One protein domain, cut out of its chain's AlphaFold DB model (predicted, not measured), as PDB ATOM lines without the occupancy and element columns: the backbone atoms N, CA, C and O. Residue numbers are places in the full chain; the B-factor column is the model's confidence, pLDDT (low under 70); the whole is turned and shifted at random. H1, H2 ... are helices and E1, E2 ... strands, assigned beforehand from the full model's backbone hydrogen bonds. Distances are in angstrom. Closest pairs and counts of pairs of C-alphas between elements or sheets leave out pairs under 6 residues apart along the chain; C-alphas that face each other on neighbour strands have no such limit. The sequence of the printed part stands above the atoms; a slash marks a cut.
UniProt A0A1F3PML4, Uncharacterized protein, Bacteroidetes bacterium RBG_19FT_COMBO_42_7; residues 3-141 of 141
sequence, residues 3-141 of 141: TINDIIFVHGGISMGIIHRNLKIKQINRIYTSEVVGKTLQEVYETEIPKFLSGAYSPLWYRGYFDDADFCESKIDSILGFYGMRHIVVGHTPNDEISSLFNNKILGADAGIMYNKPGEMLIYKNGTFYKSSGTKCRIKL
ATOM      1  N   THR A   3     -20.605 -56.027 -37.731       98.31
ATOM      2  CA  THR A   3     -20.363 -56.067 -39.176       98.31
ATOM      3  C   THR A   3     -21.683 -55.990 -39.920       98.31
ATOM      4  O   THR A   3     -22.630 -56.690 -39.560       98.31
ATOM      5  N   ILE A   4     -21.738 -55.168 -40.962       98.25
ATOM      6  CA  ILE A   4     -22.862 -55.111 -41.899       98.25
ATOM      7  C   ILE A   4     -22.255 -55.166 -43.295       98.25
ATOM      8  O   ILE A   4     -21.426 -54.323 -43.633       98.25
ATOM      9  N   ASN A   5     -22.651 -56.156 -44.096       97.38
ATOM     10  CA  ASN A   5     -21.982 -56.485 -45.356       97.38
ATOM     11  C   ASN A   5     -20.471 -56.715 -45.127       97.38
ATOM     12  O   ASN A   5     -20.087 -57.463 -44.232       97.38
ATOM     13  N   ASP A   6     -19.634 -56.056 -45.917       97.50
ATOM     14  CA  ASP A   6     -18.172 -56.060 -45.903       97.50
ATOM     15  C   ASP A   6     -17.563 -54.926 -45.050       97.50
ATOM     16  O   ASP A   6     -16.398 -54.557 -45.238       97.50
ATOM     17  N   ILE A   7     -18.347 -54.361 -44.122       98.81
ATOM     18  CA  ILE A   7     -17.999 -53.175 -43.331       98.81
ATOM     19  C   ILE A   7     -17.994 -53.513 -41.837       98.81
ATOM     20  O   ILE A   7     -18.994 -53.987 -41.290       98.81
ATOM     21  N   ILE A   8     -16.888 -53.209 -41.157       98.81
ATOM     22  CA  ILE A   8     -16.779 -53.256 -39.694       98.81
ATOM     23  C   ILE A   8     -17.167 -51.896 -39.112       98.81
ATOM     24  O   ILE A   8     -16.686 -50.869 -39.575       98.81
ATOM     25  N   PHE A   9     -17.960 -51.889 -38.043       98.88
ATOM     26  CA  PHE A   9     -18.264 -50.692 -37.258       98.88
ATOM     27  C   PHE A   9     -17.714 -50.837 -35.837       98.88
ATOM     28  O   PHE A   9     -17.987 -51.820 -35.127       98.88
ATOM     29  N   VAL A  10     -16.930 -49.846 -35.414       98.69
ATOM     30  CA  VAL A  10     -16.270 -49.799 -34.104       98.69
ATOM     31  C   VAL A  10     -16.090 -48.347 -33.648       98.69
ATOM     32  O   VAL A  10     -16.089 -47.448 -34.475       98.69
ATOM     33  N   HIS A  11     -15.981 -48.092 -32.340       98.38
ATOM     34  CA  HIS A  11     -15.891 -46.718 -31.838       98.38
ATOM     35  C   HIS A  11     -14.539 -46.059 -32.150       98.38
ATOM     36  O   HIS A  11     -14.533 -45.048 -32.838       98.38
ATOM     37  N   GLY A  12     -13.420 -46.624 -31.683       98.44
ATOM     38  CA  GLY A  12     -12.077 -46.072 -31.899       98.44
ATOM     39  C   GLY A  12     -11.411 -46.602 -33.164       98.44
ATOM     40  O   GLY A  12     -11.109 -45.863 -34.091       98.44
ATOM     41  N   GLY A  13     -11.219 -47.917 -33.223       98.44
ATOM     42  CA  GLY A  13     -10.542 -48.573 -34.338       98.44
ATOM     43  C   GLY A  13      -9.954 -49.910 -33.921       98.44
ATOM     44  O   GLY A  13     -10.081 -50.327 -32.779       98.44
ATOM     45  N   ILE A  14      -9.303 -50.612 -34.838       98.69
ATOM     46  CA  ILE A  14      -8.661 -51.897 -34.561       98.69
ATOM     47  C   ILE A  14      -7.154 -51.721 -34.697       98.69
ATOM     48  O   ILE A  14      -6.656 -51.420 -35.780       98.69
ATOM     49  N   SER A  15      -6.424 -51.933 -33.607       98.44
ATOM     50  CA  SER A  15      -4.963 -51.912 -33.618       98.44
ATOM     51  C   SER A  15      -4.381 -53.244 -34.107       98.44
ATOM     52  O   SER A  15      -5.007 -54.299 -33.979       98.44
ATOM     53  N   MET A  16      -3.125 -53.237 -34.564       98.25
ATOM     54  CA  MET A  16      -2.381 -54.478 -34.852       98.25
ATOM     55  C   MET A  16      -2.304 -55.410 -33.629       98.25
ATOM     56  O   MET A  16      -2.285 -56.631 -33.761       98.25
ATOM     57  N   GLY A  17      -2.342 -54.847 -32.415       98.00
ATOM     58  CA  GLY A  17      -2.349 -55.615 -31.168       98.00
ATOM     59  C   GLY A  17      -3.553 -56.550 -31.016       98.00
ATOM     60  O   GLY A  17      -3.430 -57.568 -30.333       98.00
ATOM     61  N   ILE A  18      -4.682 -56.240 -31.665       98.38
ATOM     62  CA  ILE A  18      -5.877 -57.094 -31.703       98.38
ATOM     63  C   ILE A  18      -5.623 -58.337 -32.564       98.38
ATOM     64  O   ILE A  18      -5.892 -59.456 -32.120       98.38
ATOM     65  N   ILE A  19      -5.073 -58.156 -33.770       97.50
ATOM     66  CA  ILE A  19      -4.841 -59.273 -34.696       97.50
ATOM     67  C   ILE A  19      -3.646 -60.132 -34.268       97.50
ATOM     68  O   ILE A  19      -3.709 -61.351 -34.397       97.50
ATOM     69  N   HIS A  20      -2.617 -59.544 -33.644       97.88
ATOM     70  CA  HIS A  20      -1.509 -60.300 -33.039       97.88
ATOM     71  C   HIS A  20      -1.974 -61.215 -31.894       97.88
ATOM     72  O   HIS A  20      -1.356 -62.241 -31.633       97.88
ATOM     73  N   ARG A  21      -3.085 -60.872 -31.226       97.94
ATOM     74  CA  ARG A  21      -3.739 -61.707 -30.202       97.94
ATOM     75  C   ARG A  21      -4.799 -62.649 -30.781       97.94
ATOM     76  O   ARG A  21      -5.486 -63.327 -30.023       97.94
ATOM     77  N   ASN A  22      -4.962 -62.678 -32.106       98.06
ATOM     78  CA  ASN A  22      -5.961 -63.470 -32.823       98.06
ATOM     79  C   ASN A  22      -7.404 -63.269 -32.300       98.06
ATOM     80  O   ASN A  22      -8.228 -64.185 -32.336       98.06
ATOM     81  N   LEU A  23      -7.730 -62.068 -31.808       98.31
ATOM     82  CA  LEU A  23      -9.030 -61.796 -31.197       98.31
ATOM     83  C   LEU A  23     -10.115 -61.622 -32.265       98.31
ATOM     84  O   LEU A  23     -10.100 -60.686 -33.069       98.31
ATOM     85  N   LYS A  24     -11.107 -62.514 -32.264       98.25
ATOM     86  CA  LYS A  24     -12.264 -62.432 -33.163       98.25
ATOM     87  C   LYS A  24     -13.325 -61.481 -32.605       98.25
ATOM     88  O   LYS A  24     -13.500 -61.375 -31.395       98.25
ATOM     89  N   ILE A  25     -14.108 -60.853 -33.488       98.25
ATOM     90  CA  ILE A  25     -15.157 -59.878 -33.119       98.25
ATOM     91  C   ILE A  25     -16.106 -60.427 -32.042       98.25
ATOM     92  O   ILE A  25     -16.394 -59.743 -31.062       98.25
ATOM     93  N   LYS A  26     -16.554 -61.683 -32.183       97.94
ATOM     94  CA  LYS A  26     -17.436 -62.329 -31.196       97.94
ATOM     95  C   LYS A  26     -16.782 -62.458 -29.816       97.94
ATOM     96  O   LYS A  26     -17.461 -62.259 -28.815       97.94
ATOM     97  N   GLN A  27     -15.485 -62.766 -29.762       98.12
ATOM     98  CA  GLN A  27     -14.742 -62.868 -28.504       98.12
ATOM     99  C   GLN A  27     -14.609 -61.494 -27.851       98.12
ATOM    100  O   GLN A  27     -14.947 -61.356 -26.683       98.12
ATOM    101  N   ILE A  28     -14.214 -60.477 -28.623       98.31
ATOM    102  CA  ILE A  28     -14.102 -59.089 -28.150       98.31
ATOM    103  C   ILE A  28     -15.427 -58.618 -27.543       98.31
ATOM    104  O   ILE A  28     -15.450 -58.128 -26.419       98.31
ATOM    105  N   ASN A  29     -16.540 -58.802 -28.263       98.38
ATOM    106  CA  ASN A  29     -17.859 -58.402 -27.773       98.38
ATOM    107  C   ASN A  29     -18.233 -59.136 -26.482       98.38
ATOM    108  O   ASN A  29     -18.713 -58.499 -25.549       98.38
ATOM    109  N   ARG A  30     -17.986 -60.453 -26.415       98.38
ATOM    110  CA  ARG A  30     -18.244 -61.250 -25.212       98.38
ATOM    111  C   ARG A  30     -17.450 -60.711 -24.025       98.38
ATOM    112  O   ARG A  30     -18.070 -60.392 -23.019       98.38
ATOM    113  N   ILE A  31     -16.136 -60.539 -24.175       97.81
ATOM    114  CA  ILE A  31     -15.251 -60.052 -23.108       97.81
ATOM    115  C   ILE A  31     -15.702 -58.676 -22.616       97.81
ATOM    116  O   ILE A  31     -15.828 -58.477 -21.412       97.81
ATOM    117  N   TYR A  32     -16.042 -57.747 -23.520       97.62
ATOM    118  CA  TYR A  32     -16.592 -56.456 -23.100       97.62
ATOM    119  C   TYR A  32     -17.825 -56.623 -22.207       97.62
ATOM    120  O   TYR A  32     -17.905 -56.003 -21.151       97.62
ATOM    121  N   THR A  33     -18.766 -57.480 -22.601       96.69
ATOM    122  CA  THR A  33     -20.014 -57.670 -21.851       96.69
ATOM    123  C   THR A  33     -19.859 -58.457 -20.550       96.69
ATOM    124  O   THR A  33     -20.599 -58.184 -19.613       96.69
ATOM    125  N   SER A  34     -18.946 -59.430 -20.475       96.44
ATOM    126  CA  SER A  34     -18.820 -60.317 -19.310       96.44
ATOM    127  C   SER A  34     -17.736 -59.902 -18.319       96.44
ATOM    128  O   SER A  34     -17.831 -60.253 -17.146       96.44
ATOM    129  N   GLU A  35     -16.702 -59.200 -18.780       96.44
ATOM    130  CA  GLU A  35     -15.463 -58.995 -18.018       96.44
ATOM    131  C   GLU A  35     -15.037 -57.525 -17.922       96.44
ATOM    132  O   GLU A  35     -14.126 -57.227 -17.160       96.44
ATOM    133  N   VAL A  36     -15.673 -56.601 -18.654       94.88
ATOM    134  CA  VAL A  36     -15.311 -55.169 -18.629       94.88
ATOM    135  C   VAL A  36     -16.463 -54.297 -18.137       94.88
ATOM    136  O   VAL A  36     -16.312 -53.524 -17.195       94.88
ATOM    137  N   VAL A  37     -17.633 -54.397 -18.768       94.25
ATOM    138  CA  VAL A  37     -18.783 -53.558 -18.421       94.25
ATOM    139  C   VAL A  37     -19.283 -53.910 -17.019       94.25
ATOM    140  O   VAL A  37     -19.568 -55.065 -16.721       94.25
ATOM    141  N   GLY A  38     -19.403 -52.894 -16.161       93.62
ATOM    142  CA  GLY A  38     -19.866 -53.060 -14.779       93.62
ATOM    143  C   GLY A  38     -18.824 -53.655 -13.826       93.62
ATOM    144  O   GLY A  38     -19.176 -53.976 -12.693       93.62
ATOM    145  N   LYS A  39     -17.568 -53.802 -14.265       95.06
ATOM    146  CA  LYS A  39     -16.451 -54.290 -13.450       95.06
ATOM    147  C   LYS A  39     -15.579 -53.150 -12.933       95.06
ATOM    148  O   LYS A  39     -15.458 -52.102 -13.568       95.06
ATOM    149  N   THR A  40     -14.971 -53.353 -11.769       95.62
ATOM    150  CA  THR A  40     -13.955 -52.444 -11.226       95.62
ATOM    151  C   THR A  40     -12.648 -52.566 -12.009       95.62
ATOM    152  O   THR A  40     -12.367 -53.597 -12.615       95.62
ATOM    153  N   LEU A  41     -11.799 -51.532 -11.966       91.94
ATOM    154  CA  LEU A  41     -10.483 -51.591 -12.619       91.94
ATOM    155  C   LEU A  41      -9.623 -52.745 -12.094       91.94
ATOM    156  O   LEU A  41      -8.887 -53.342 -12.872       91.94
ATOM    157  N   GLN A  42      -9.736 -53.071 -10.803       95.12
ATOM    158  CA  GLN A  42      -9.021 -54.198 -10.214       95.12
ATOM    159  C   GLN A  42      -9.439 -55.514 -10.879       95.12
ATOM    160  O   GLN A  42      -8.566 -56.198 -11.395       95.12
ATOM    161  N   GLU A  43     -10.744 -55.806 -10.955       94.62
ATOM    162  CA  GLU A  43     -11.273 -57.022 -11.602       94.62
ATOM    163  C   GLU A  43     -10.855 -57.123 -13.077       94.62
ATOM    164  O   GLU A  43     -10.412 -58.169 -13.540       94.62
ATOM    165  N   VAL A  44     -10.952 -56.022 -13.831       94.44
ATOM    166  CA  VAL A  44     -10.579 -56.006 -15.257       94.44
ATOM    167  C   VAL A  44      -9.086 -56.284 -15.444       94.44
ATOM    168  O   VAL A  44      -8.678 -56.863 -16.452       94.44
ATOM    169  N   TYR A  45      -8.251 -55.840 -14.504       93.94
ATOM    170  CA  TYR A  45      -6.794 -55.904 -14.634       93.94
ATOM    171  C   TYR A  45      -6.200 -57.216 -14.113       93.94
ATOM    172  O   TYR A  45      -4.990 -57.411 -14.230       93.94
ATOM    173  N   GLU A  46      -7.035 -58.130 -13.610       92.44
ATOM    174  CA  GLU A  46      -6.629 -59.478 -13.198       92.44
ATOM    175  C   GLU A  46      -6.118 -60.321 -14.370       92.44
ATOM    176  O   GLU A  46      -5.236 -61.161 -14.192       92.44
ATOM    177  N   THR A  47      -6.649 -60.101 -15.577       93.88
ATOM    178  CA  THR A  47      -6.250 -60.855 -16.768       93.88
ATOM    179  C   THR A  47      -5.852 -59.937 -17.921       93.88
ATOM    180  O   THR A  47      -6.346 -58.822 -18.092       93.88
ATOM    181  N   GLU A  48      -4.918 -60.411 -18.746       95.81
ATOM    182  CA  GLU A  48      -4.262 -59.573 -19.755       95.81
ATOM    183  C   GLU A  48      -5.193 -59.125 -20.894       95.81
ATOM    184  O   GLU A  48      -5.015 -58.035 -21.438       95.81
ATOM    185  N   ILE A  49      -6.201 -59.923 -21.270       97.38
ATOM    186  CA  ILE A  49      -7.078 -59.584 -22.402       97.38
ATOM    187  C   ILE A  49      -8.102 -58.488 -22.049       97.38
ATOM    188  O   ILE A  49      -8.142 -57.498 -22.783       97.38
ATOM    189  N   PRO A  50      -8.901 -58.578 -20.969       97.06
ATOM    190  CA  PRO A  50      -9.786 -57.490 -20.545       97.06
ATOM    191  C   PRO A  50      -9.024 -56.199 -20.225       97.06
ATOM    192  O   PRO A  50      -9.449 -55.117 -20.640       97.06
ATOM    193  N   LYS A  51      -7.846 -56.310 -19.594       97.38
ATOM    194  CA  LYS A  51      -6.916 -55.189 -19.395       97.38
ATOM    195  C   LYS A  51      -6.530 -54.527 -20.716       97.38
ATOM    196  O   LYS A  51      -6.687 -53.317 -20.867       97.38
ATOM    197  N   PHE A  52      -6.086 -55.309 -21.703       97.88
ATOM    198  CA  PHE A  52      -5.756 -54.796 -23.035       97.88
ATOM    199  C   PHE A  52      -6.964 -54.140 -23.722       97.88
ATOM    200  O   PHE A  52      -6.839 -53.047 -24.274       97.88
ATOM    201  N   LEU A  53      -8.144 -54.766 -23.651       97.44
ATOM    202  CA  LEU A  53      -9.390 -54.241 -24.222       97.44
ATOM    203  C   LEU A  53      -9.931 -52.997 -23.496       97.44
ATOM    204  O   LEU A  53     -10.842 -52.348 -24.012       97.44
ATOM    205  N   SER A  54      -9.340 -52.626 -22.363       95.88
ATOM    206  CA  SER A  54      -9.646 -51.396 -21.623       95.88
ATOM    207  C   SER A  54      -8.587 -50.302 -21.807       95.88
ATOM    208  O   SER A  54      -8.730 -49.213 -21.261       95.88
ATOM    209  N   GLY A  55      -7.523 -50.575 -22.570       96.31
ATOM    210  CA  GLY A  55      -6.432 -49.636 -22.828       96.31
ATOM    211  C   GLY A  55      -6.559 -48.869 -24.148       96.31
ATOM    212  O   GLY A  55      -7.472 -49.087 -24.945       96.31
ATOM    213  N   ALA A  56      -5.575 -48.006 -24.417       97.44
ATOM    214  CA  ALA A  56      -5.532 -47.134 -25.597       97.44
ATOM    215  C   ALA A  56      -5.462 -47.879 -26.945       97.44
ATOM    216  O   ALA A  56      -5.867 -47.344 -27.966       97.44
ATOM    217  N   TYR A  57      -4.984 -49.126 -26.974       97.75
ATOM    218  CA  TYR A  57      -4.927 -49.944 -28.198       97.75
ATOM    219  C   TYR A  57      -6.194 -50.779 -28.439       97.75
ATOM    220  O   TYR A  57      -6.215 -51.637 -29.330       97.75
ATOM    221  N   SER A  58      -7.237 -50.556 -27.639       97.81
ATOM    222  CA  SER A  58      -8.492 -51.296 -27.704       97.81
ATOM    223  C   SER A  58      -9.469 -50.744 -28.753       97.81
ATOM    224  O   SER A  58      -9.388 -49.573 -29.128       97.81
ATOM    225  N   PRO A  59     -10.471 -51.549 -29.157       98.44
ATOM    226  CA  PRO A  59     -11.573 -51.139 -30.024       98.44
ATOM    227  C   PRO A  59     -12.276 -49.838 -29.641       98.44
ATOM    228  O   PRO A  59     -12.802 -49.148 -30.511       98.44
ATOM    229  N   LEU A  60     -12.324 -49.494 -28.355       97.62
ATOM    230  CA  LEU A  60     -13.033 -48.305 -27.886       97.62
ATOM    231  C   LEU A  60     -12.161 -47.044 -27.853       97.62
ATOM    232  O   LEU A  60     -12.716 -45.954 -27.860       97.62
ATOM    233  N   TRP A  61     -10.834 -47.173 -27.844       98.12
ATOM    234  CA  TRP A  61      -9.928 -46.050 -27.564       98.12
ATOM    235  C   TRP A  61      -8.832 -45.834 -28.607       98.12
ATOM    236  O   TRP A  61      -8.113 -44.840 -28.543       98.12
ATOM    237  N   TYR A  62      -8.668 -46.753 -29.557       98.56
ATOM    238  CA  TYR A  62      -7.584 -46.669 -30.526       98.56
ATOM    239  C   TYR A  62      -7.758 -45.497 -31.494       98.56
ATOM    240  O   TYR A  62      -8.771 -45.406 -32.179       98.56
ATOM    241  N   ARG A  63      -6.735 -44.637 -31.575       98.50
ATOM    242  CA  ARG A  63      -6.683 -43.449 -32.452       98.50
ATOM    243  C   ARG A  63      -5.634 -43.531 -33.561       98.50
ATOM    244  O   ARG A  63      -5.507 -42.611 -34.361       98.50
ATOM    245  N   GLY A  64      -4.885 -44.632 -33.644       98.19
ATOM    246  CA  GLY A  64      -3.715 -44.716 -34.525       98.19
ATOM    247  C   GLY A  64      -4.014 -44.587 -36.023       98.19
ATOM    248  O   GLY A  64      -3.100 -44.352 -36.790       98.19
ATOM    249  N   TYR A  65      -5.269 -44.670 -36.471       98.06
ATOM    250  CA  TYR A  65      -5.599 -44.353 -37.869       98.06
ATOM    251  C   TYR A  65      -5.355 -42.883 -38.236       98.06
ATOM    252  O   TYR A  65      -5.159 -42.590 -39.411       98.06
ATOM    253  N   PHE A  66      -5.378 -41.985 -37.249       97.06
ATOM    254  CA  PHE A  66      -5.256 -40.540 -37.439       97.06
ATOM    255  C   PHE A  66      -4.045 -39.955 -36.696       97.06
ATOM    256  O   PHE A  66      -3.433 -39.015 -37.192       97.06
ATOM    257  N   ASP A  67      -3.681 -40.529 -35.544       95.94
ATOM    258  CA  ASP A  67      -2.647 -39.970 -34.658       95.94
ATOM    259  C   ASP A  67      -1.259 -40.623 -34.828       95.94
ATOM    260  O   ASP A  67      -0.253 -40.052 -34.410       95.94
ATOM    261  N   ASP A  68      -1.179 -41.834 -35.395       95.88
ATOM    262  CA  ASP A  68       0.087 -42.565 -35.566       95.88
ATOM    263  C   ASP A  68       0.688 -42.261 -36.946       95.88
ATOM    264  O   ASP A  68       0.178 -42.712 -37.971       95.88
ATOM    265  N   ALA A  69       1.795 -41.513 -36.964       94.62
ATOM    266  CA  ALA A  69       2.515 -41.148 -38.186       94.62
ATOM    267  C   ALA A  69       3.076 -42.364 -38.947       94.62
ATOM    268  O   ALA A  69       3.269 -42.291 -40.161       94.62
ATOM    269  N   ASP A  70       3.291 -43.487 -38.260       95.56
ATOM    270  CA  ASP A  70       3.752 -44.733 -38.867       95.56
ATOM    271  C   ASP A  70       2.578 -45.612 -39.333       95.56
ATOM    272  O   ASP A  70       2.783 -46.753 -39.775       95.56
ATOM    273  N   PHE A  71       1.324 -45.168 -39.186       97.06
ATOM    274  CA  PHE A  71       0.178 -45.915 -39.687       97.06
ATOM    275  C   PHE A  71       0.123 -45.853 -41.215       97.06
ATOM    276  O   PHE A  71       0.134 -44.790 -41.828       97.06
ATOM    277  N   CYS A  72       0.053 -47.021 -41.849       97.62
ATOM    278  CA  CYS A  72       0.152 -47.145 -43.296       97.62
ATOM    279  C   CYS A  72      -0.834 -48.177 -43.847       97.62
ATOM    280  O   CYS A  72      -1.417 -48.981 -43.112       97.62
ATOM    281  N   GLU A  73      -0.995 -48.169 -45.168       98.38
ATOM    282  CA  GLU A  73      -1.989 -48.984 -45.865       98.38
ATOM    283  C   GLU A  73      -1.826 -50.493 -45.610       98.38
ATOM    284  O   GLU A  73      -2.809 -51.204 -45.409       98.38
ATOM    285  N   SER A  74      -0.589 -50.984 -45.497       98.38
ATOM    286  CA  SER A  74      -0.325 -52.406 -45.238       98.38
ATOM    287  C   SER A  74      -0.814 -52.874 -43.860       98.38
ATOM    288  O   SER A  74      -1.220 -54.033 -43.703       98.38
ATOM    289  N   LYS A  75      -0.829 -51.984 -42.853       98.31
ATOM    290  CA  LYS A  75      -1.386 -52.284 -41.524       98.31
ATOM    291  C   LYS A  75      -2.900 -52.474 -41.614       98.31
ATOM    292  O   LYS A  75      -3.415 -53.470 -41.103       98.31
ATOM    293  N   ILE A  76      -3.616 -51.566 -42.285       98.62
ATOM    294  CA  ILE A  76      -5.069 -51.717 -42.449       98.62
ATOM    295  C   ILE A  76      -5.423 -52.910 -43.345       98.62
ATOM    296  O   ILE A  76      -6.371 -53.622 -43.026       98.62
ATOM    297  N   ASP A  77      -4.628 -53.217 -44.373       98.75
ATOM    298  CA  ASP A  77      -4.813 -54.423 -45.191       98.75
ATOM    299  C   ASP A  77      -4.698 -55.703 -44.365       98.75
ATOM    300  O   ASP A  77      -5.521 -56.610 -44.497       98.75
ATOM    301  N   SER A  78      -3.730 -55.758 -43.449       98.62
ATOM    302  CA  SER A  78      -3.570 -56.890 -42.533       98.62
ATOM    303  C   SER A  78      -4.779 -57.044 -41.605       98.62
ATOM    304  O   SER A  78      -5.269 -58.153 -41.387       98.62
ATOM    305  N   ILE A  79      -5.293 -55.928 -41.079       98.69
ATOM    306  CA  ILE A  79      -6.473 -55.909 -40.205       98.69
ATOM    307  C   ILE A  79      -7.726 -56.366 -40.961       98.69
ATOM    308  O   ILE A  79      -8.436 -57.261 -40.501       98.69
ATOM    309  N   LEU A  80      -8.001 -55.766 -42.118       98.75
ATOM    310  CA  LEU A  80      -9.161 -56.084 -42.945       98.75
ATOM    311  C   LEU A  80      -9.099 -57.527 -43.456       98.75
ATOM    312  O   LEU A  80     -10.088 -58.255 -43.345       98.75
ATOM    313  N   GLY A  81      -7.923 -57.977 -43.902       98.69
ATOM    314  CA  GLY A  81      -7.671 -59.351 -44.329       98.69
ATOM    315  C   GLY A  81      -7.906 -60.372 -43.215       98.69
ATOM    316  O   GLY A  81      -8.562 -61.386 -43.444       98.69
ATOM    317  N   PHE A  82      -7.473 -60.082 -41.983       98.69
ATOM    318  CA  PHE A  82      -7.716 -60.956 -40.828       98.69
ATOM    319  C   PHE A  82      -9.211 -61.176 -40.536       98.69
ATOM    320  O   PHE A  82      -9.602 -62.258 -40.081       98.69
ATOM    321  N   TYR A  83     -10.047 -60.164 -40.785       98.56
ATOM    322  CA  TYR A  83     -11.499 -60.246 -40.598       98.56
ATOM    323  C   TYR A  83     -12.277 -60.600 -41.872       98.56
ATOM    324  O   TYR A  83     -13.479 -60.842 -41.776       98.56
ATOM    325  N   GLY A  84     -11.625 -60.658 -43.037       98.38
ATOM    326  CA  GLY A  84     -12.280 -60.876 -44.330       98.38
ATOM    327  C   GLY A  84     -13.208 -59.729 -44.743       98.38
ATOM    328  O   GLY A  84     -14.237 -59.972 -45.367       98.38
ATOM    329  N   MET A  85     -12.883 -58.497 -44.348       98.56
ATOM    330  CA  MET A  85     -13.698 -57.297 -44.571       98.56
ATOM    331  C   MET A  85     -12.992 -56.341 -45.534       98.56
ATOM    332  O   MET A  85     -11.808 -56.504 -45.814       98.56
ATOM    333  N   ARG A  86     -13.709 -55.341 -46.050       98.56
ATOM    334  CA  ARG A  86     -13.157 -54.349 -46.991       98.56
ATOM    335  C   ARG A  86     -13.074 -52.941 -46.421       98.56
ATOM    336  O   ARG A  86     -12.257 -52.150 -46.879       98.56
ATOM    337  N   HIS A  87     -13.925 -52.631 -45.449       98.75
ATOM    338  CA  HIS A  87     -14.063 -51.288 -44.908       98.75
ATOM    339  C   HIS A  87     -14.165 -51.331 -43.385       98.75
ATOM    340  O   HIS A  87     -14.753 -52.254 -42.814       98.75
ATOM    341  N   ILE A  88     -13.642 -50.302 -42.725       98.81
ATOM    342  CA  ILE A  88     -13.897 -50.034 -41.315       98.81
ATOM    343  C   ILE A  88     -14.405 -48.609 -41.133       98.81
ATOM    344  O   ILE A  88     -13.818 -47.654 -41.632       98.81
ATOM    345  N   VAL A  89     -15.510 -48.474 -40.411       98.88
ATOM    346  CA  VAL A  89     -16.092 -47.197 -40.007       98.88
ATOM    347  C   VAL A  89     -15.789 -46.988 -38.531       98.88
ATOM    348  O   VAL A  89     -16.095 -47.851 -37.698       98.88
ATOM    349  N   VAL A  90     -15.195 -45.838 -38.226       98.75
ATOM    350  CA  VAL A  90     -14.777 -45.444 -36.880       98.75
ATOM    351  C   VAL A  90     -15.313 -44.071 -36.508       98.75
ATOM    352  O   VAL A  90     -15.634 -43.269 -37.377       98.75
ATOM    353  N   GLY A  91     -15.408 -43.796 -35.214       97.50
ATOM    354  CA  GLY A  91     -15.604 -42.452 -34.677       97.50
ATOM    355  C   GLY A  91     -14.421 -42.074 -33.791       97.50
ATOM    356  O   GLY A  91     -13.275 -42.299 -34.175       97.50
ATOM    357  N   HIS A  92     -14.713 -41.557 -32.591       97.56
ATOM    358  CA  HIS A  92     -13.787 -41.322 -31.468       97.56
ATOM    359  C   HIS A  92     -12.722 -40.239 -31.679       97.56
ATOM    360  O   HIS A  92     -12.363 -39.544 -30.723       97.56
ATOM    361  N   THR A  93     -12.194 -40.115 -32.895       97.06
ATOM    362  CA  THR A  93     -11.207 -39.116 -33.304       97.06
ATOM    363  C   THR A  93     -11.891 -38.097 -34.205       97.06
ATOM    364  O   THR A  93     -12.124 -38.394 -35.379       97.06
ATOM    365  N   PRO A  94     -12.262 -36.928 -33.653       95.12
ATOM    366  CA  PRO A  94     -12.976 -35.907 -34.399       95.12
ATOM    367  C   PRO A  94     -12.128 -35.361 -35.544       95.12
ATOM    368  O   PRO A  94     -10.979 -34.973 -35.344       95.12
ATOM    369  N   ASN A  95     -12.726 -35.287 -36.725       91.88
ATOM    370  CA  ASN A  95     -12.186 -34.619 -37.902       91.88
ATOM    371  C   ASN A  95     -13.030 -33.374 -38.234       91.88
ATOM    372  O   ASN A  95     -14.026 -33.072 -37.567       91.88
ATOM    373  N   ASP A  96     -12.620 -32.606 -39.244       90.81
ATOM    374  CA  ASP A  96     -13.409 -31.472 -39.750       90.81
ATOM    375  C   ASP A  96     -14.676 -31.908 -40.493       90.81
ATOM    376  O   ASP A  96     -15.683 -31.208 -40.452       90.81
ATOM    377  N   GLU A  97     -14.628 -33.079 -41.121       93.12
ATOM    378  CA  GLU A  97     -15.695 -33.687 -41.912       93.12
ATOM    379  C   GLU A  97     -15.539 -35.213 -41.895       93.12
ATOM    380  O   GLU A  97     -14.530 -35.735 -41.408       93.12
ATOM    381  N   ILE A  98     -16.512 -35.942 -42.451       95.75
ATOM    382  CA  ILE A  98     -16.342 -37.374 -42.694       95.75
ATOM    383  C   ILE A  98     -15.144 -37.581 -43.618       95.75
ATOM    384  O   ILE A  98     -15.133 -37.117 -44.763       95.75
ATOM    385  N   SER A  99     -14.155 -38.314 -43.114       93.69
ATOM    386  CA  SER A  99     -12.888 -38.562 -43.788       93.69
ATOM    387  C   SER A  99     -12.818 -39.984 -44.333       93.69
ATOM    388  O   SER A  99     -13.380 -40.927 -43.771       93.69
ATOM    389  N   SER A 100     -12.108 -40.135 -45.448       96.81
ATOM    390  CA  SER A 100     -11.776 -41.425 -46.041       96.81
ATOM    391  C   SER A 100     -10.264 -41.551 -46.140       96.81
ATOM    392  O   SER A 100      -9.602 -40.657 -46.664       96.81
ATOM    393  N   LEU A 101      -9.719 -42.658 -45.637       97.88
ATOM    394  CA  LEU A 101      -8.299 -42.979 -45.729       97.88
ATOM    395  C   LEU A 101      -8.112 -44.264 -46.534       97.88
ATOM    396  O   LEU A 101      -8.936 -45.183 -46.474       97.88
ATOM    397  N   PHE A 102      -6.990 -44.330 -47.257       98.00
ATOM    398  CA  PHE A 102      -6.561 -45.509 -48.016       98.00
ATOM    399  C   PHE A 102      -7.672 -46.062 -48.925       98.00
ATOM    400  O   PHE A 102      -8.066 -47.220 -48.813       98.00
ATOM    401  N   ASN A 103      -8.222 -45.212 -49.801       96.44
ATOM    402  CA  ASN A 103      -9.256 -45.585 -50.773       96.44
ATOM    403  C   ASN A 103     -10.499 -46.240 -50.130       96.44
ATOM    404  O   ASN A 103     -10.895 -47.354 -50.480       96.44
ATOM    405  N   ASN A 104     -11.110 -45.545 -49.165       98.00
ATOM    406  CA  ASN A 104     -12.279 -45.993 -48.401       98.00
ATOM    407  C   ASN A 104     -12.055 -47.228 -47.508       98.00
ATOM    408  O   ASN A 104     -13.031 -47.758 -46.979       98.00
ATOM    409  N   LYS A 105     -10.819 -47.694 -47.281       98.69
ATOM    410  CA  LYS A 105     -10.565 -48.775 -46.307       98.69
ATOM    411  C   LYS A 105     -10.918 -48.343 -44.885       98.69
ATOM    412  O   LYS A 105     -11.471 -49.149 -44.143       98.69
ATOM    413  N   ILE A 106     -10.646 -47.086 -44.523       98.75
ATOM    414  CA  ILE A 106     -11.054 -46.487 -43.244       98.75
ATOM    415  C   ILE A 106     -11.949 -45.287 -43.527       98.75
ATOM    416  O   ILE A 106     -11.577 -44.420 -44.314       98.75
ATOM    417  N   LEU A 107     -13.091 -45.220 -42.847       98.69
ATOM    418  CA  LEU A 107     -13.996 -44.077 -42.860       98.69
ATOM    419  C   LEU A 107     -14.141 -43.509 -41.445       98.69
ATOM    420  O   LEU A 107     -14.681 -44.172 -40.556       98.69
ATOM    421  N   GLY A 108     -13.659 -42.284 -41.242       98.06
ATOM    422  CA  GLY A 108     -13.838 -41.527 -40.007       98.06
ATOM    423  C   GLY A 108     -15.182 -40.811 -40.022       98.06
ATOM    424  O   GLY A 108     -15.357 -39.841 -40.748       98.06
ATOM    425  N   ALA A 109     -16.139 -41.292 -39.233       97.25
ATOM    426  CA  ALA A 109     -17.503 -40.769 -39.163       97.25
ATOM    427  C   ALA A 109     -17.718 -39.730 -38.044       97.25
ATOM    428  O   ALA A 109     -18.810 -39.179 -37.921       97.25
ATOM    429  N   ASP A 110     -16.701 -39.460 -37.220       96.25
ATOM    430  CA  ASP A 110     -16.748 -38.388 -36.223       96.25
ATOM    431  C   ASP A 110     -16.336 -37.054 -36.861       96.25
ATOM    432  O   ASP A 110     -15.155 -36.734 -36.963       96.25
ATOM    433  N   ALA A 111     -17.331 -36.285 -37.305       94.12
ATOM    434  CA  ALA A 111     -17.159 -34.956 -37.898       94.12
ATOM    435  C   ALA A 111     -17.202 -33.815 -36.856       94.12
ATOM    436  O   ALA A 111     -17.505 -32.669 -37.181       94.12
ATOM    437  N   GLY A 112     -16.963 -34.110 -35.571       93.25
ATOM    438  CA  GLY A 112     -16.810 -33.074 -34.548       93.25
ATOM    439  C   GLY A 112     -18.110 -32.401 -34.103       93.25
ATOM    440  O   GLY A 112     -18.085 -31.239 -33.697       93.25
ATOM    441  N   ILE A 113     -19.233 -33.132 -34.101       91.31
ATOM    442  CA  ILE A 113     -20.521 -32.656 -33.548       91.31
ATOM    443  C   ILE A 113     -20.343 -32.134 -32.111       91.31
ATOM    444  O   ILE A 113     -20.927 -31.116 -31.743       91.31
ATOM    445  N   MET A 114     -19.479 -32.777 -31.312       92.31
ATOM    446  CA  MET A 114     -19.152 -32.346 -29.944       92.31
ATOM    447  C   MET A 114     -18.546 -30.934 -29.859       92.31
ATOM    448  O   MET A 114     -18.632 -30.298 -28.815       92.31
ATOM    449  N   TYR A 115     -17.956 -30.438 -30.949       92.69
ATOM    450  CA  TYR A 115     -17.368 -29.101 -31.058       92.69
ATOM    451  C   TYR A 115     -18.291 -28.111 -31.776       92.69
ATOM    452  O   TYR A 115     -17.823 -27.116 -32.323       92.69
ATOM    453  N   ASN A 116     -19.602 -28.383 -31.799       88.06
ATOM    454  CA  ASN A 116     -20.604 -27.554 -32.467       88.06
ATOM    455  C   ASN A 116     -20.367 -27.401 -33.986       88.06
ATOM    456  O   ASN A 116     -20.814 -26.428 -34.597       88.06
ATOM    457  N   LYS A 117     -19.663 -28.358 -34.611       86.62
ATOM    458  CA  LYS A 117     -19.582 -28.456 -36.074       86.62
ATOM    459  C   LYS A 117     -20.896 -29.013 -36.635       86.62
ATOM    460  O   LYS A 117     -21.584 -29.767 -35.938       86.62
ATOM    461  N   PRO A 118     -21.266 -28.673 -37.884       85.06
ATOM    462  CA  PRO A 118     -22.426 -29.268 -38.532       85.06
ATOM    463  C   PRO A 118     -22.326 -30.794 -38.534       85.06
ATOM    464  O   PRO A 118     -21.302 -31.355 -38.911       85.06
ATOM    465  N   GLY A 119     -23.401 -31.471 -38.132       85.88
ATOM    466  CA  GLY A 119     -23.449 -32.925 -38.205       85.88
ATOM    467  C   GLY A 119     -23.394 -33.411 -39.650       85.88
ATOM    468  O   GLY A 119     -24.129 -32.917 -40.512       85.88
ATOM    469  N   GLU A 120     -22.550 -34.409 -39.891       93.00
ATOM    470  CA  GLU A 120     -22.494 -35.142 -41.147       93.00
ATOM    471  C   GLU A 120     -22.974 -36.580 -40.964       93.00
ATOM    472  O   GLU A 120     -22.847 -37.177 -39.895       93.00
ATOM    473  N   MET A 121     -23.526 -37.150 -42.033       93.62
ATOM    474  CA  MET A 121     -23.964 -38.539 -42.074       93.62
ATOM    475  C   MET A 121     -23.211 -39.305 -43.153       93.62
ATOM    476  O   MET A 121     -23.220 -38.912 -44.323       93.62
ATOM    477  N   LEU A 122     -22.629 -40.440 -42.762       96.75
ATOM    478  CA  LEU A 122     -22.092 -41.422 -43.693       96.75
ATOM    479  C   LEU A 122     -23.243 -42.266 -44.247       96.75
ATOM    480  O   LEU A 122     -24.038 -42.831 -43.498       96.75
ATOM    481  N   ILE A 123     -23.326 -42.371 -45.568       96.19
ATOM    482  CA  ILE A 123     -24.364 -43.117 -46.276       96.19
ATOM    483  C   ILE A 123     -23.689 -44.173 -47.139       96.19
ATOM    484  O   ILE A 123     -22.896 -43.845 -48.016       96.19
ATOM    485  N   TYR A 124     -24.067 -45.433 -46.948       97.12
ATOM    486  CA  TYR A 124     -23.703 -46.522 -47.848       97.12
ATOM    487  C   TYR A 124     -24.902 -46.888 -48.723       97.12
ATOM    488  O   TYR A 124     -25.970 -47.235 -48.214       97.12
ATOM    489  N   LYS A 125     -24.753 -46.794 -50.046       95.81
ATOM    490  CA  LYS A 125     -25.803 -47.156 -51.005       95.81
ATOM    491  C   LYS A 125     -25.185 -47.800 -52.239       95.81
ATOM    492  O   LYS A 125     -24.345 -47.189 -52.891       95.81
ATOM    493  N   ASN A 126     -25.640 -49.009 -52.575       94.62
ATOM    494  CA  ASN A 126     -25.231 -49.750 -53.776       94.62
ATOM    495  C   ASN A 126     -23.700 -49.832 -53.945       94.62
ATOM    496  O   ASN A 126     -23.170 -49.491 -54.999       94.62
ATOM    497  N   GLY A 127     -22.978 -50.216 -52.887       94.38
ATOM    498  CA  GLY A 127     -21.517 -50.347 -52.946       94.38
ATOM    499  C   GLY A 127     -20.744 -49.030 -52.889       94.38
ATOM    500  O   GLY A 127     -19.527 -49.046 -53.037       94.38
ATOM    501  N   THR A 128     -21.422 -47.893 -52.707       96.44
ATOM    502  CA  THR A 128     -20.799 -46.566 -52.721       96.44
ATOM    503  C   THR A 128     -21.028 -45.831 -51.406       96.44
ATOM    504  O   THR A 128     -22.144 -45.830 -50.877       96.44
ATOM    505  N   PHE A 129     -19.975 -45.179 -50.911       97.81
ATOM    506  CA  PHE A 129     -20.036 -44.290 -49.759       97.81
ATOM    507  C   PHE A 129     -20.305 -42.847 -50.181       97.81
ATOM    508  O   PHE A 129     -19.804 -42.363 -51.195       97.81
ATOM    509  N   TYR A 130     -21.106 -42.161 -49.379       96.31
ATOM    510  CA  TYR A 130     -21.387 -40.744 -49.512       96.31
ATOM    511  C   TYR A 130     -21.343 -40.091 -48.138       96.31
ATOM    512  O   TYR A 130     -21.739 -40.713 -47.152       96.31
ATOM    513  N   LYS A 131     -20.964 -38.817 -48.085       94.75
ATOM    514  CA  LYS A 131     -21.231 -37.940 -46.944       94.75
ATOM    515  C   LYS A 131     -22.351 -36.959 -47.270       94.75
ATOM    516  O   LYS A 131     -22.585 -36.621 -48.432       94.75
ATOM    517  N   SER A 132     -23.063 -36.520 -46.242       92.38
ATOM    518  CA  SER A 132     -24.090 -35.482 -46.338       92.38
ATOM    519  C   SER A 132     -24.040 -34.614 -45.092       92.38
ATOM    520  O   SER A 132     -24.187 -35.134 -43.990       92.38
ATOM    521  N   SER A 133     -23.916 -33.302 -45.274       85.56
ATOM    522  CA  SER A 133     -24.192 -32.294 -44.245       85.56
ATOM    523  C   SER A 133     -25.626 -31.768 -44.415       85.56
ATOM    524  O   SER A 133     -26.268 -32.045 -45.433       85.56
ATOM    525  N   GLY A 134     -26.173 -31.059 -43.420       70.44
ATOM    526  CA  GLY A 134     -27.591 -30.649 -43.295       70.44
ATOM    527  C   GLY A 134     -28.276 -29.931 -44.482       70.44
ATOM    528  O   GLY A 134     -29.450 -29.587 -44.383       70.44
ATOM    529  N   THR A 135     -27.604 -29.738 -45.619       65.56
ATOM    530  CA  THR A 135     -28.102 -29.120 -46.861       65.56
ATOM    531  C   THR A 135     -28.707 -30.110 -47.877       65.56
ATOM    532  O   THR A 135     -29.028 -29.718 -48.996       65.56
ATOM    533  N   LYS A 136     -28.913 -31.389 -47.511       64.75
ATOM    534  CA  LYS A 136     -29.467 -32.488 -48.353       64.75
ATOM    535  C   LYS A 136     -28.611 -32.915 -49.559       64.75
ATOM    536  O   LYS A 136     -29.015 -33.833 -50.279       64.75
ATOM    537  N   CYS A 137     -27.447 -32.308 -49.789       82.81
ATOM    538  CA  CYS A 137     -26.551 -32.722 -50.866       82.81
ATOM    539  C   CYS A 137     -25.710 -33.934 -50.435       82.81
ATOM    540  O   CYS A 137     -25.132 -33.939 -49.350       82.81
ATOM    541  N   ARG A 138     -25.648 -34.965 -51.287       90.62
ATOM    542  CA  ARG A 138     -24.805 -36.150 -51.074       90.62
ATOM    543  C   ARG A 138     -23.543 -36.022 -51.909       90.62
ATOM    544  O   ARG A 138     -23.629 -35.948 -53.133       90.62
ATOM    545  N   ILE A 139     -22.393 -36.065 -51.253       93.12
ATOM    546  CA  ILE A 139     -21.081 -36.043 -51.896       93.12
ATOM    547  C   ILE A 139     -20.525 -37.459 -51.836       93.12
ATOM    548  O   ILE A 139     -20.486 -38.056 -50.764       93.12
ATOM    549  N   LYS A 140     -20.148 -38.018 -52.987       94.69
ATOM    550  CA  LYS A 140     -19.515 -39.340 -53.061       94.69
ATOM    551  C   LYS A 140     -18.112 -39.276 -52.443       94.69
ATOM    552  O   LYS A 140     -17.400 -38.308 -52.699       94.69
ATOM    553  N   LEU A 141     -17.758 -40.295 -51.662       93.38
ATOM    554  CA  LEU A 141     -16.413 -40.519 -51.120       93.38
ATOM    555  C   LEU A 141     -15.595 -41.443 -52.030       93.38
ATOM    556  O   LEU A 141     -16.198 -42.320 -52.697       93.38
TER     557      LEU A 141
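Overview. This is residues 3 to 141 of the 141 residues of an uncharacterized protein of Bacteroidetes bacterium RBG_19FT_COMBO_42_7 (UniProt A0A1F3PML4). A small twisted sheet of four short strands, with H6 packed across one of its faces, stands between a cluster of three helices, H2, H3 and H4, at one end of the longest axis and a separate strand hairpin, E5 and E6, at the other. The 139 printed residues hold six named helices and six named strands, in the order E1 H1 H2 H3 H4 H5 H6 E2 E3 E4 E5 E6. The mixed sheet runs E1 E2 E4 E3; E5 and E6 are antiparallel. The class is mixed, helices and strands, with under half of the residues in named elements; the whole is compact, with a radius of gyration of the C-alphas of 15.9 A, and spans 50 by 33 by 29 A.

Arrangement. E1, residues 7 to 9, is an edge strand and parallel to E2, residues 87 to 90, with N 8 and O 87 2.9 A apart. E2 is parallel to E4, residues 106 to 108, with N 107 and O 88 2.8 A apart. E4 and E3, residues 99 to 101, form an antiparallel hairpin, with N 108 and O 99 2.9 A apart. E1 and E2, with the six helices between them, make a strand-helix-strand unit, two parallel neighbour strands joined through helices. H6, residues 73 to 83, is on one face of this sheet, making two layers, at a height over the sheet of 10.1 A. On the local plane it runs across the strands, at 78 degrees to E2. H1, residues 16 to 20, touches H6, the closest C-alphas being those of Ile 19 and Ile 79, 6.7 A apart. H2, residues 25 to 36, touches H4, residues 48 to 53, about perpendicular at 78 degrees; the closest C-alphas, of Val 36 and Pro 50, are 6.3 A apart. H3, residues 41 to 45, touches H2 and H4 only at the corner, in each case only just, with 3 pairs of C-alphas within 8 A. H5, residues 64 to 67, only grazes the sheet, with residues 65 to 66. E5, residues 120 to 125, and E6, residues 128 to 133, form a hairpin, with N 123 and O 130 2.8 A apart. In H1, H2, H3, H4 and H6 every O i to N i+4 pair is within hydrogen-bond range; H5 is too short for one.

Along the chain. E1 begins at C-alpha 7, (-17.999, -53.175, -43.331). H2 is 15.2 A long and H6 15.7 A. E5 is 15.9 A long, and E6, 16.9 A, ends at C-alpha 133, (-24.192, -32.294, -44.245).

Size, cuts and confidence. The C-alphas farthest apart, of Glu 46 and Cys 137, are 50.3 A apart. The printed part has no cut. The link from E4 to E5, 11 residues, is long. Residues 135 to 136 are under pLDDT 70.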